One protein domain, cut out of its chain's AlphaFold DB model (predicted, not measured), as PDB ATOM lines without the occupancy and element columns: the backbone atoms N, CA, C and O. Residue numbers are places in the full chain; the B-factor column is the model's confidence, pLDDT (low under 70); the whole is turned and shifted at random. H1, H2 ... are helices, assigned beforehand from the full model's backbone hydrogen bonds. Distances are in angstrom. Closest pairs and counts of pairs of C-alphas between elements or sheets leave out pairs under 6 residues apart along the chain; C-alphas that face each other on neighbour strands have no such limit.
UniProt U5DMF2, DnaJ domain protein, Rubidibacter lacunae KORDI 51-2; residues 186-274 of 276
ATOM      1  N   GLN A 186     231.544 296.767 196.456       94.38
ATOM      2  CA  GLN A 186     231.676 295.473 195.783       94.38
ATOM      3  C   GLN A 186     233.098 295.223 195.252       94.38
ATOM      4  O   GLN A 186     233.514 294.074 195.159       94.38
ATOM      5  N   GLU A 187     233.871 296.285 194.999       95.81
ATOM      6  CA  GLU A 187     235.262 296.201 194.536       95.81
ATOM      7  C   GLU A 187     236.271 296.007 195.675       95.81
ATOM      8  O   GLU A 187     237.468 295.825 195.435       95.81
ATOM      9  N   SER A 188     235.815 296.023 196.933       96.88
ATOM     10  CA  SER A 188     236.702 295.761 198.066       96.88
ATOM     11  C   SER A 188     237.298 294.351 197.980       96.88
ATOM     12  O   SER A 188     236.606 293.420 197.558       96.88
ATOM     13  N   PRO A 189     238.552 294.135 198.419       97.50
ATOM     14  CA  PRO A 189     239.206 292.831 198.300       97.50
ATOM     15  C   PRO A 189     238.387 291.684 198.914       97.50
ATOM     16  O   PRO A 189     238.277 290.608 198.333       97.50
ATOM     17  N   ALA A 190     237.736 291.942 200.051       96.75
ATOM     18  CA  ALA A 190     236.835 291.001 200.707       96.75
ATOM     19  C   ALA A 190     235.606 290.648 199.846       96.75
ATOM     20  O   ALA A 190     235.243 289.478 199.728       96.75
ATOM     21  N   MET A 191     234.969 291.637 199.218       97.25
ATOM     22  CA  MET A 191     233.810 291.398 198.352       97.25
ATOM     23  C   MET A 191     234.218 290.726 197.038       97.25
ATOM     24  O   MET A 191     233.509 289.834 196.580       97.25
ATOM     25  N   ARG A 192     235.398 291.046 196.494       97.12
ATOM     26  CA  ARG A 192     235.963 290.381 195.310       97.12
ATOM     27  C   ARG A 192     236.239 288.895 195.539       97.12
ATOM     28  O   ARG A 192     235.963 288.097 194.650       97.12
ATOM     29  N   VAL A 193     236.689 288.491 196.734       97.50
ATOM     30  CA  VAL A 193     236.785 287.057 197.094       97.50
ATOM     31  C   VAL A 193     235.419 286.379 196.958       97.50
ATOM     32  O   VAL A 193     235.334 285.267 196.453       97.50
ATOM     33  N   LEU A 194     234.340 287.069 197.336       97.44
ATOM     34  CA  LEU A 194     232.956 286.597 197.220       97.44
ATOM     35  C   LEU A 194     232.317 286.855 195.839       97.44
ATOM     36  O   LEU A 194     231.110 286.669 195.692       97.44
ATOM     37  N   GLY A 195     233.092 287.271 194.832       96.62
ATOM     38  CA  GLY A 195     232.620 287.480 193.459       96.62
ATOM     39  C   GLY A 195     231.912 288.817 193.227       96.62
ATOM     40  O   GLY A 195     231.035 288.894 192.375       96.62
ATOM     41  N   SER A 196     232.251 289.845 194.009       96.69
ATOM     42  CA  SER A 196     231.725 291.216 193.893       96.69
ATOM     43  C   SER A 196     230.185 291.308 193.857       96.69
ATOM     44  O   SER A 196     229.638 291.958 192.968       96.69
ATOM     45  N   PRO A 197     229.456 290.678 194.801       96.38
ATOM     46  CA  PRO A 197     228.000 290.590 194.719       96.38
ATOM     47  C   PRO A 197     227.346 291.962 194.907       96.38
ATOM     48  O   PRO A 197     227.594 292.630 195.914       96.38
ATOM     49  N   ALA A 198     226.468 292.354 193.982       93.50
ATOM     50  CA  ALA A 198     225.651 293.563 194.077       93.50
ATOM     51  C   ALA A 198     224.403 293.333 194.941       93.50
ATOM     52  O   ALA A 198     223.955 294.224 195.667       93.50
ATOM     53  N   THR A 199     223.862 292.113 194.900       94.38
ATOM     54  CA  THR A 199     222.643 291.725 195.615       94.38
ATOM     55  C   THR A 199     222.876 290.580 196.595       94.38
ATOM     56  O   THR A 199     223.872 289.855 196.545       94.38
ATOM     57  N   LEU A 200     221.922 290.388 197.510       94.69
ATOM     58  CA  LEU A 200     221.987 289.289 198.466       94.69
ATOM     59  C   LEU A 200     221.881 287.921 197.775       94.69
ATOM     60  O   LEU A 200     222.529 286.960 198.182       94.69
ATOM     61  N   THR A 201     221.069 287.842 196.725       94.81
ATOM     62  CA  THR A 201     220.894 286.626 195.932       94.81
ATOM     63  C   THR A 201     222.184 286.250 195.206       94.81
ATOM     64  O   THR A 201     222.565 285.082 195.226       94.81
ATOM     65  N   GLU A 202     222.896 287.229 194.641       95.06
ATOM     66  CA  GLU A 202     224.228 287.015 194.056       95.06
ATOM     67  C   GLU A 202     225.241 286.544 195.098       95.06
ATOM     68  O   GLU A 202     225.969 285.590 194.843       95.06
ATOM     69  N   LEU A 203     225.250 287.131 196.302       97.19
ATOM     70  CA  LEU A 203     226.123 286.679 197.390       97.19
ATOM     71  C   LEU A 203     225.906 285.187 197.707       97.19
ATOM     72  O   LEU A 203     226.868 284.435 197.873       97.19
ATOM     73  N   GLU A 204     224.649 284.751 197.801       97.62
ATOM     74  CA  GLU A 204     224.308 283.352 198.075       97.62
ATOM     75  C   GLU A 204     224.670 282.421 196.911       97.62
ATOM     76  O   GLU A 204     225.143 281.305 197.146       97.62
ATOM     77  N   ALA A 205     224.470 282.866 195.669       97.00
ATOM     78  CA  ALA A 205     224.846 282.116 194.474       97.00
ATOM     79  C   ALA A 205     226.369 281.938 194.389       97.00
ATOM     80  O   ALA A 205     226.848 280.803 194.338       97.00
ATOM     81  N   ASN A 206     227.121 283.035 194.495       97.56
ATOM     82  CA  ASN A 206     228.580 283.040 194.446       97.56
ATOM     83  C   ASN A 206     229.179 282.172 195.556       97.56
ATOM     84  O   ASN A 206     230.083 281.374 195.312       97.56
ATOM     85  N   TYR A 207     228.639 282.254 196.776       98.12
ATOM     86  CA  TYR A 207     229.080 281.406 197.882       98.12
ATOM     87  C   TYR A 207     228.895 279.911 197.582       98.12
ATOM     88  O   TYR A 207     229.798 279.118 197.848       98.12
ATOM     89  N   ARG A 208     227.763 279.503 196.990       97.81
ATOM     90  CA  ARG A 208     227.539 278.098 196.597       97.81
ATOM     91  C   ARG A 208     228.534 277.634 195.536       97.81
ATOM     92  O   ARG A 208     228.951 276.479 195.582       97.81
ATOM     93  N   GLU A 209     228.900 278.492 194.589       96.81
ATOM     94  CA  GLU A 209     229.923 278.167 193.591       96.81
ATOM     95  C   GLU A 209     231.312 278.034 194.215       96.81
ATOM     96  O   GLU A 209     231.998 277.040 193.969       96.81
ATOM     97  N   LEU A 210     231.693 278.967 195.088       96.62
ATOM     98  CA  LEU A 210     232.956 278.900 195.823       96.62
ATOM     99  C   LEU A 210     233.054 277.628 196.663       96.62
ATOM    100  O   LEU A 210     234.092 276.973 196.649       96.62
ATOM    101  N   LEU A 211     231.973 277.221 197.338       96.44
ATOM    102  CA  LEU A 211     231.956 275.978 198.112       96.44
ATOM    103  C   LEU A 211     232.228 274.737 197.257       96.44
ATOM    104  O   LEU A 211     232.844 273.803 197.755       96.44
ATOM    105  N   LYS A 212     231.779 274.711 195.996       96.06
ATOM    106  CA  LYS A 212     232.033 273.584 195.084       96.06
ATOM    107  C   LYS A 212     233.487 273.536 194.621       96.06
ATOM    108  O   LYS A 212     234.020 272.453 194.415       96.06
ATOM    109  N   ARG A 213     234.107 274.701 194.427       93.75
ATOM    110  CA  ARG A 213     235.437 274.835 193.814       93.75
ATOM    111  C   ARG A 213     236.570 274.775 194.827       93.75
ATOM    112  O   ARG A 213     237.577 274.124 194.588       93.75
ATOM    113  N   GLU A 214     236.392 275.444 195.959       94.75
ATOM    114  CA  GLU A 214     237.396 275.552 197.021       94.75
ATOM    115  C   GLU A 214     237.261 274.436 198.067       94.75
ATOM    116  O   GLU A 214     237.938 274.469 199.090       94.75
ATOM    117  N   HIS A 215     236.386 273.443 197.849       95.44
ATOM    118  CA  HIS A 215     236.284 272.300 198.756       95.44
ATOM    119  C   HIS A 215     237.629 271.554 198.820       95.44
ATOM    120  O   HIS A 215     238.195 271.281 197.759       95.44
ATOM    121  N   PRO A 216     238.126 271.157 200.009       96.19
ATOM    122  CA  PRO A 216     239.411 270.462 200.142       96.19
ATOM    123  C   PRO A 216     239.554 269.201 199.280       96.19
ATOM    124  O   PRO A 216     240.660 268.877 198.863       96.19
ATOM    125  N   ASP A 217     238.439 268.530 198.982       96.38
ATOM    126  CA  ASP A 217     238.419 267.292 198.188       96.38
ATOM    127  C   ASP A 217     238.428 267.523 196.664       96.38
ATOM    128  O   ASP A 217     238.664 266.588 195.905       96.38
ATOM    129  N   VAL A 218     238.122 268.742 196.202       95.44
ATOM    130  CA  VAL A 218     237.944 269.073 194.769       95.44
ATOM    131  C   VAL A 218     238.941 270.135 194.296       95.44
ATOM    132  O   VAL A 218     239.229 270.230 193.103       95.44
ATOM    133  N   SER A 219     239.467 270.944 195.218       92.94
ATOM    134  CA  SER A 219     240.363 272.054 194.910       92.94
ATOM    135  C   SER A 219     241.661 271.583 194.244       92.94
ATOM    136  O   SER A 219     242.211 270.534 194.567       92.94
ATOM    137  N   VAL A 220     242.182 272.410 193.334       94.75
ATOM    138  CA  VAL A 220     243.478 272.196 192.660       94.75
ATOM    139  C   VAL A 220     244.657 272.526 193.594       94.75
ATOM    140  O   VAL A 220     245.807 272.197 193.310       94.75
ATOM    141  N   HIS A 221     244.391 273.200 194.713       94.56
ATOM    142  CA  HIS A 221     245.414 273.605 195.669       94.56
ATOM    143  C   HIS A 221     245.827 272.459 196.606       94.56
ATOM    144  O   HIS A 221     245.029 271.563 196.876       94.56
ATOM    145  N   PRO A 222     247.049 272.509 197.177       96.31
ATOM    146  CA  PRO A 222     247.450 271.588 198.236       96.31
ATOM    147  C   PRO A 222     246.444 271.582 199.392       96.31
ATOM    148  O   PRO A 222     245.899 272.632 199.740       96.31
ATOM    149  N   THR A 223     246.234 270.421 200.018       95.75
ATOM    150  CA  THR A 223     245.175 270.199 201.018       95.75
ATOM    151  C   THR A 223     245.173 271.237 202.145       95.75
ATOM    152  O   THR A 223     244.114 271.753 202.491       95.75
ATOM    153  N   GLU A 224     246.342 271.600 202.680       96.31
ATOM    154  CA  GLU A 224     246.463 272.612 203.742       96.31
ATOM    155  C   GLU A 224     245.978 273.997 203.281       96.31
ATOM    156  O   GLU A 224     245.208 274.668 203.973       96.31
ATOM    157  N   LEU A 225     246.376 274.409 202.073       95.88
ATOM    158  CA  LEU A 225     245.976 275.687 201.488       95.88
ATOM    159  C   LEU A 225     244.483 275.694 201.141       95.88
ATOM    160  O   LEU A 225     243.800 276.678 201.418       95.88
ATOM    161  N   ALA A 226     243.963 274.599 200.582       96.06
ATOM    162  CA  ALA A 226     242.544 274.450 200.272       96.06
ATOM    163  C   ALA A 226     241.679 274.534 201.542       96.06
ATOM    164  O   ALA A 226     240.695 275.270 201.571       96.06
ATOM    165  N   GLN A 227     242.082 273.873 202.635       97.44
ATOM    166  CA  GLN A 227     241.402 273.975 203.932       97.44
ATOM    167  C   GLN A 227     241.410 275.408 204.479       97.44
ATOM    168  O   GLN A 227     240.366 275.901 204.921       97.44
ATOM    169  N   ALA A 228     242.553 276.099 204.420       97.44
ATOM    170  CA  ALA A 228     242.671 277.482 204.877       97.44
ATOM    171  C   ALA A 228     241.783 278.439 204.059       97.44
ATOM    172  O   ALA A 228     241.052 279.254 204.631       97.44
ATOM    173  N   ARG A 229     241.789 278.305 202.726       97.69
ATOM    174  CA  ARG A 229     240.936 279.080 201.809       97.69
ATOM    175  C   ARG A 229     239.456 278.805 202.052       97.69
ATOM    176  O   ARG A 229     238.677 279.744 202.207       97.69
ATOM    177  N   PHE A 230     239.070 277.538 202.173       97.69
ATOM    178  CA  PHE A 230     237.694 277.128 202.439       97.69
ATOM    179  C   PHE A 230     237.169 277.685 203.769       97.69
ATOM    180  O   PHE A 230     236.076 278.257 203.832       97.69
ATOM    181  N   ALA A 231     237.963 277.575 204.839       97.94
ATOM    182  CA  ALA A 231     237.624 278.135 206.145       97.94
ATOM    183  C   ALA A 231     237.473 279.664 206.085       97.94
ATOM    184  O   ALA A 231     236.534 280.221 206.667       97.94
ATOM    185  N   TYR A 232     238.357 280.339 205.346       98.00
ATOM    186  CA  TYR A 232     238.291 281.779 205.130       98.00
ATOM    187  C   TYR A 232     237.016 282.199 204.391       98.00
ATOM    188  O   TYR A 232     236.292 283.052 204.902       98.00
ATOM    189  N   VAL A 233     236.681 281.559 203.263       97.94
ATOM    190  CA  VAL A 233     235.458 281.846 202.490       97.94
ATOM    191  C   VAL A 233     234.209 281.686 203.356       97.94
ATOM    192  O   VAL A 233     233.355 282.574 203.377       97.94
ATOM    193  N   ARG A 234     234.109 280.600 204.135       98.12
ATOM    194  CA  ARG A 234     232.971 280.371 205.043       98.12
ATOM    195  C   ARG A 234     232.833 281.476 206.084       98.12
ATOM    196  O   ARG A 234     231.734 281.991 206.290       98.12
ATOM    197  N   ARG A 235     233.937 281.844 206.739       98.25
ATOM    198  CA  ARG A 235     233.940 282.899 207.760       98.25
ATOM    199  C   ARG A 235     233.590 284.255 207.154       98.25
ATOM    200  O   ARG A 235     232.798 284.995 207.731       98.25
ATOM    201  N   LEU A 236     234.156 284.559 205.991       97.75
ATOM    202  CA  LEU A 236     233.909 285.799 205.273       97.75
ATOM    203  C   LEU A 236     232.433 285.922 204.880       97.75
ATOM    204  O   LEU A 236     231.799 286.917 205.226       97.75
ATOM    205  N   TYR A 237     231.856 284.879 204.277       98.25
ATOM    206  CA  TYR A 237     230.429 284.819 203.958       98.25
ATOM    207  C   TYR A 237     229.552 285.028 205.201       98.25
ATOM    208  O   TYR A 237     228.635 285.843 205.169       98.25
ATOM    209  N   GLN A 238     229.845 284.358 206.321       98.12
ATOM    210  CA  GLN A 238     229.077 284.524 207.563       98.12
ATOM    211  C   GLN A 238     229.101 285.968 208.085       98.12
ATOM    212  O   GLN A 238     228.062 286.494 208.492       98.12
ATOM    213  N   ILE A 239     230.270 286.617 208.067       97.56
ATOM    214  CA  ILE A 239     230.424 288.013 208.499       97.56
ATOM    215  C   ILE A 239     229.637 288.944 207.576       97.56
ATOM    216  O   ILE A 239     228.882 289.786 208.071       97.56
ATOM    217  N   VAL A 240     229.793 288.780 206.260       96.75
ATOM    218  CA  VAL A 240     229.114 289.610 205.259       96.75
ATOM    219  C   VAL A 240     227.604 289.422 205.348       96.75
ATOM    220  O   VAL A 240     226.877 290.405 205.441       96.75
ATOM    221  N   ARG A 241     227.123 288.178 205.439       97.50
ATOM    222  CA  ARG A 241     225.696 287.858 205.565       97.50
ATOM    223  C   ARG A 241     225.079 288.462 206.825       97.50
ATOM    224  O   ARG A 241     224.000 289.041 206.749       97.50
ATOM    225  N   ARG A 242     225.764 288.363 207.971       97.69
ATOM    226  CA  ARG A 242     225.295 288.928 209.250       97.69
ATOM    227  C   ARG A 242     225.222 290.456 209.225       97.69
ATOM    228  O   ARG A 242     224.378 291.030 209.903       97.69
ATOM    229  N   ASN A 243     226.108 291.103 208.472       96.75
ATOM    230  CA  ASN A 243     226.201 292.561 208.386       96.75
ATOM    231  C   ASN A 243     225.712 293.104 207.035       96.75
ATOM    232  O   ASN A 243     226.066 294.227 206.676       96.75
ATOM    233  N   TRP A 244     224.908 292.330 206.300       95.81
ATOM    234  CA  TRP A 244     224.551 292.640 204.915       95.81
ATOM    235  C   TRP A 244     223.935 294.031 204.774       95.81
ATOM    236  O   TRP A 244     224.386 294.809 203.946       95.81
ATOM    237  N   GLU A 245     223.011 294.410 205.655       94.38
ATOM    238  CA  GLU A 245     222.366 295.731 205.597       94.38
ATOM    239  C   GLU A 245     223.350 296.913 205.667       94.38
ATOM    240  O   GLU A 245     223.074 297.976 205.121       94.38
ATOM    241  N   LYS A 246     224.520 296.733 206.297       93.44
ATOM    242  CA  LYS A 246     225.575 297.760 206.408       93.44
ATOM    243  C   LYS A 246     226.647 297.651 205.319       93.44
ATOM    244  O   LYS A 246     227.414 298.593 205.097       93.44
ATOM    245  N   LEU A 247     226.773 296.471 204.720       92.50
ATOM    246  CA  LEU A 247     227.821 296.135 203.758       92.50
ATOM    247  C   LEU A 247     227.316 296.085 202.315       92.50
ATOM    248  O   LEU A 247     228.146 296.072 201.413       92.50
ATOM    249  N   ARG A 248     225.994 296.067 202.096       92.69
ATOM    250  CA  ARG A 248     225.399 295.969 200.765       92.69
ATOM    251  C   ARG A 248     225.897 297.117 199.872       92.69
ATOM    252  O   ARG A 248     225.927 298.264 200.332       92.69
ATOM    253  N   PRO A 249     226.245 296.848 198.604       92.62
ATOM    254  CA  PRO A 249     226.760 297.877 197.702       92.62
ATOM    255  C   PRO A 249     225.802 299.027 197.397       92.62
ATOM    256  O   PRO A 249     226.240 300.053 196.906       92.62
ATOM    257  N   THR A 250     224.515 298.910 197.709       91.12
ATOM    258  CA  THR A 250     223.535 299.994 197.536       91.12
ATOM    259  C   THR A 250     223.348 300.860 198.786       91.12
ATOM    260  O   THR A 250     222.587 301.823 198.772       91.12
ATOM    261  N   ALA A 251     223.988 300.529 199.912       91.19
ATOM    262  CA  ALA A 251     223.860 301.322 201.133       91.19
ATOM    263  C   ALA A 251     224.657 302.630 201.036       91.19
ATOM    264  O   ALA A 251     225.784 302.648 200.538       91.19
ATOM    265  N   ALA A 252     224.110 303.710 201.596       91.38
ATOM    266  CA  ALA A 252     224.864 304.943 201.783       91.38
ATOM    267  C   ALA A 252     226.097 304.674 202.665       91.38
ATOM    268  O   ALA A 252     225.994 304.090 203.747       91.38
ATOM    269  N   ILE A 253     227.265 305.089 202.186       94.31
ATOM    270  CA  ILE A 253     228.560 304.897 202.836       94.31
ATOM    271  C   ILE A 253     229.339 306.206 202.731       94.31
ATOM    272  O   ILE A 253     229.250 306.899 201.723       94.31
ATOM    273  N   ALA A 254     230.075 306.562 203.779       95.31
ATOM    274  CA  ALA A 254     230.975 307.706 203.729       95.31
ATOM    275  C   ALA A 254     232.263 307.339 202.966       95.31
ATOM    276  O   ALA A 254     232.734 306.203 203.065       95.31
ATOM    277  N   ASP A 255     232.855 308.295 202.250       95.12
ATOM    278  CA  ASP A 255     234.025 308.053 201.387       95.12
ATOM    279  C   ASP A 255     235.218 307.464 202.154       95.12
ATOM    280  O   ASP A 255     235.884 306.543 201.688       95.12
ATOM    281  N   ASN A 256     235.440 307.923 203.388       96.50
ATOM    282  CA  ASN A 256     236.490 307.400 204.264       96.50
ATOM    283  C   ASN A 256     236.300 305.911 204.609       96.50
ATOM    284  O   ASN A 256     237.265 305.150 204.696       96.50
ATOM    285  N   GLU A 257     235.055 305.482 204.807       95.69
ATOM    286  CA  GLU A 257     234.700 304.095 205.079       95.69
ATOM    287  C   GLU A 257     234.855 303.238 203.820       95.69
ATOM    288  O   GLU A 257     235.343 302.109 203.905       95.69
ATOM    289  N   LEU A 258     234.495 303.775 202.650       95.50
ATOM    290  CA  LEU A 258     234.720 303.114 201.366       95.50
ATOM    291  C   LEU A 258     236.216 302.895 201.115       95.50
ATOM    292  O   LEU A 258     236.628 301.759 200.878       95.50
ATOM    293  N   GLU A 259     237.042 303.935 201.243       96.62
ATOM    294  CA  GLU A 259     238.499 303.822 201.099       96.62
ATOM    295  C   GLU A 259     239.089 302.794 202.066       96.62
ATOM    296  O   GLU A 259     239.938 301.982 201.682       96.62
ATOM    297  N   ARG A 260     238.605 302.775 203.315       96.75
ATOM    298  CA  ARG A 260     239.019 301.783 204.310       96.75
ATOM    299  C   ARG A 260     238.698 300.361 203.858       96.75
ATOM    300  O   ARG A 260     239.534 299.477 204.026       96.75
ATOM    301  N   ARG A 261     237.513 300.127 203.286       95.69
ATOM    302  CA  ARG A 261     237.118 298.811 202.754       95.69
ATOM    303  C   ARG A 261     237.958 298.418 201.542       95.69
ATOM    304  O   ARG A 261     238.385 297.271 201.466       95.69
ATOM    305  N   LEU A 262     238.232 299.350 200.629       96.44
ATOM    306  CA  LEU A 262     239.056 299.100 199.441       96.44
ATOM    307  C   LEU A 262     240.509 298.756 199.795       96.44
ATOM    308  O   LEU A 262     241.133 297.945 199.117       96.44
ATOM    309  N   ARG A 263     241.038 299.332 200.880       96.69
ATOM    310  CA  ARG A 263     242.398 299.067 201.376       96.69
ATOM    311  C   ARG A 263     242.473 297.942 202.410       96.69
ATOM    312  O   ARG A 263     243.562 297.656 202.907       96.69
ATOM    313  N   ALA A 264     241.347 297.322 202.769       95.69
ATOM    314  CA  ALA A 264     241.322 296.283 203.788       95.69
ATOM    315  C   ALA A 264     242.150 295.068 203.324       95.69
ATOM    316  O   ALA A 264     241.853 294.502 202.268       95.69
ATOM    317  N   PRO A 265     243.174 294.650 204.088       96.19
ATOM    318  CA  PRO A 265     244.008 293.529 203.693       96.19
ATOM    319  C   PRO A 265     243.210 292.230 203.767       96.19
ATOM    320  O   PRO A 265     242.441 291.991 204.701       96.19
ATOM    321  N   VAL A 266     243.440 291.366 202.787       97.00
ATOM    322  CA  VAL A 266     242.904 290.007 202.749       97.00
ATOM    323  C   VAL A 266     244.062 289.013 202.687       97.00
ATOM    324  O   VAL A 266     245.085 289.309 202.072       97.00
ATOM    325  N   PRO A 267     243.938 287.843 203.336       97.06
ATOM    326  CA  PRO A 267     245.020 286.861 203.407       97.06
ATOM    327  C   PRO A 267     245.320 286.181 202.065       97.06
ATOM    328  O   PRO A 267     246.375 285.576 201.911       97.06
ATOM    329  N   PHE A 268     244.400 286.266 201.104       96.69
ATOM    330  CA  PHE A 268     244.512 285.640 199.793       96.69
ATOM    331  C   PHE A 268     244.193 286.662 198.709       96.69
ATOM    332  O   PHE A 268     243.309 287.496 198.896       96.69
ATOM    333  N   ASP A 269     244.868 286.556 197.566       96.69
ATOM    334  CA  ASP A 269     244.556 287.369 196.394       96.69
ATOM    335  C   ASP A 269     243.111 287.094 195.923       96.69
ATOM    336  O   ASP A 269     242.797 285.943 195.593       96.69
ATOM    337  N   PRO A 270     242.224 288.107 195.870       96.81
ATOM    338  CA  PRO A 270     240.849 287.929 195.416       96.81
ATOM    339  C   PRO A 270     240.731 287.332 194.013       96.81
ATOM    340  O   PRO A 270     239.819 286.543 193.767       96.81
ATOM    341  N   ALA A 271     241.657 287.664 193.106       95.56
ATOM    342  CA  ALA A 271     241.631 287.151 191.737       95.56
ATOM    343  C   ALA A 271     241.843 285.631 191.679       95.56
ATOM    344  O   ALA A 271     241.375 284.980 190.757       95.56
ATOM    345  N   SER A 272     242.476 285.033 192.693       95.38
ATOM    346  CA  SER A 272     242.717 283.586 192.733       95.38
ATOM    347  C   SER A 272     241.461 282.730 192.954       95.38
ATOM    348  O   SER A 272     241.541 281.514 192.822       95.38
ATOM    349  N   PHE A 273     240.321 283.317 193.337       95.00
ATOM    350  CA  PHE A 273     239.071 282.578 193.594       95.00
ATOM    351  C   PHE A 273     238.171 282.456 192.356       95.00
ATOM    352  O   PHE A 273     237.285 281.599 192.313       95.00
ATOM    353  N   TRP A 274     238.400 283.287 191.335       94.25
ATOM    354  CA  TRP A 274     237.564 283.371 190.141       94.25
ATOM    355  C   TRP A 274     238.439 283.248 188.887       94.25
ATOM    356  O   TRP A 274     239.521 283.822 188.843       94.25
TER     357      TRP A 274
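Overview. This is residues 186 to 274 of the 276 residues of the protein "DnaJ domain protein" of Rubidibacter lacunae KORDI 51-2 (UniProt U5DMF2). A long helical hairpin, H2 and H3 side by side, makes one side of the domain, and the rest of the printed part wraps round the short helix H1, which sits near the middle. After H3 the chain turns through the small H4, reaches out to H5 at the far end, where residues 251 to 257 stick out, and folds back past H1 to the small H6, which packs on H1. The printed part has 89 residues with six named helices, in the order H1 to H6, and no named strand; the class is all helix. It is compact, with a radius of gyration of the C-alphas of 13.2 A, yet elongated, with spans of 41 by 25 by 19 A.

Arrangement. The longest helix is H3, residues 223 to 242. It touches H2, residues 200 to 213, with residues 230 to 237 alone, and H2 does so with residues 207 to 211 alone; the closest C-alphas are those of Tyr 207 and Tyr 237, 7.1 A apart. The two form a hairpin, opposite ways at a shallow tilt of 11 degrees. H1, residues 189 to 193, is close to H3 but not clearly touching, the closest C-alphas being those of Ala 190 and Leu 236 at 7.5 A. H1 touches H6, residues 270 to 273, where the C-alphas of Val 193 and Pro 270 come closest, at 4.5 A. H4, residues 244 to 247, touches no helix but is near H3, the closest C-alphas being those of Val 240 and Leu 247 at 6.8 A. H5, residues 255 to 262, touches no helix but is near H1, with the C-alphas of Pro 189 and Leu 262 closest at 6.4 A; it is apart from H2 and H3. In H1, H2, H3 and H5 every O i to N i+4 pair is within hydrogen-bond range; H4 and H6 are too short for such a pair.

Along the chain. H3 is 28.5 A from first to last C-alpha, starting at C-alpha 223 (245.175, 270.199, 201.018). H2 is 20.3 A long and H5 10.5 A. H1 begins at C-alpha 189 (239.206, 292.831, 198.300) and is 6.4 A long. H4 measures 4.9 A; H6 measures 5.9 A and ends at C-alpha 273 (239.071, 282.578, 193.594).

Size, cuts and confidence. The two C-alphas farthest apart, those of Asp 217 and Ala 254, are 41.5 A apart. The printed part runs from 186 to 274 with no cut. The link H3 to H4 is tight, the other four are short, and no link is long. The mean pLDDT of the printed part is 96.0, and no printed residue is under 70.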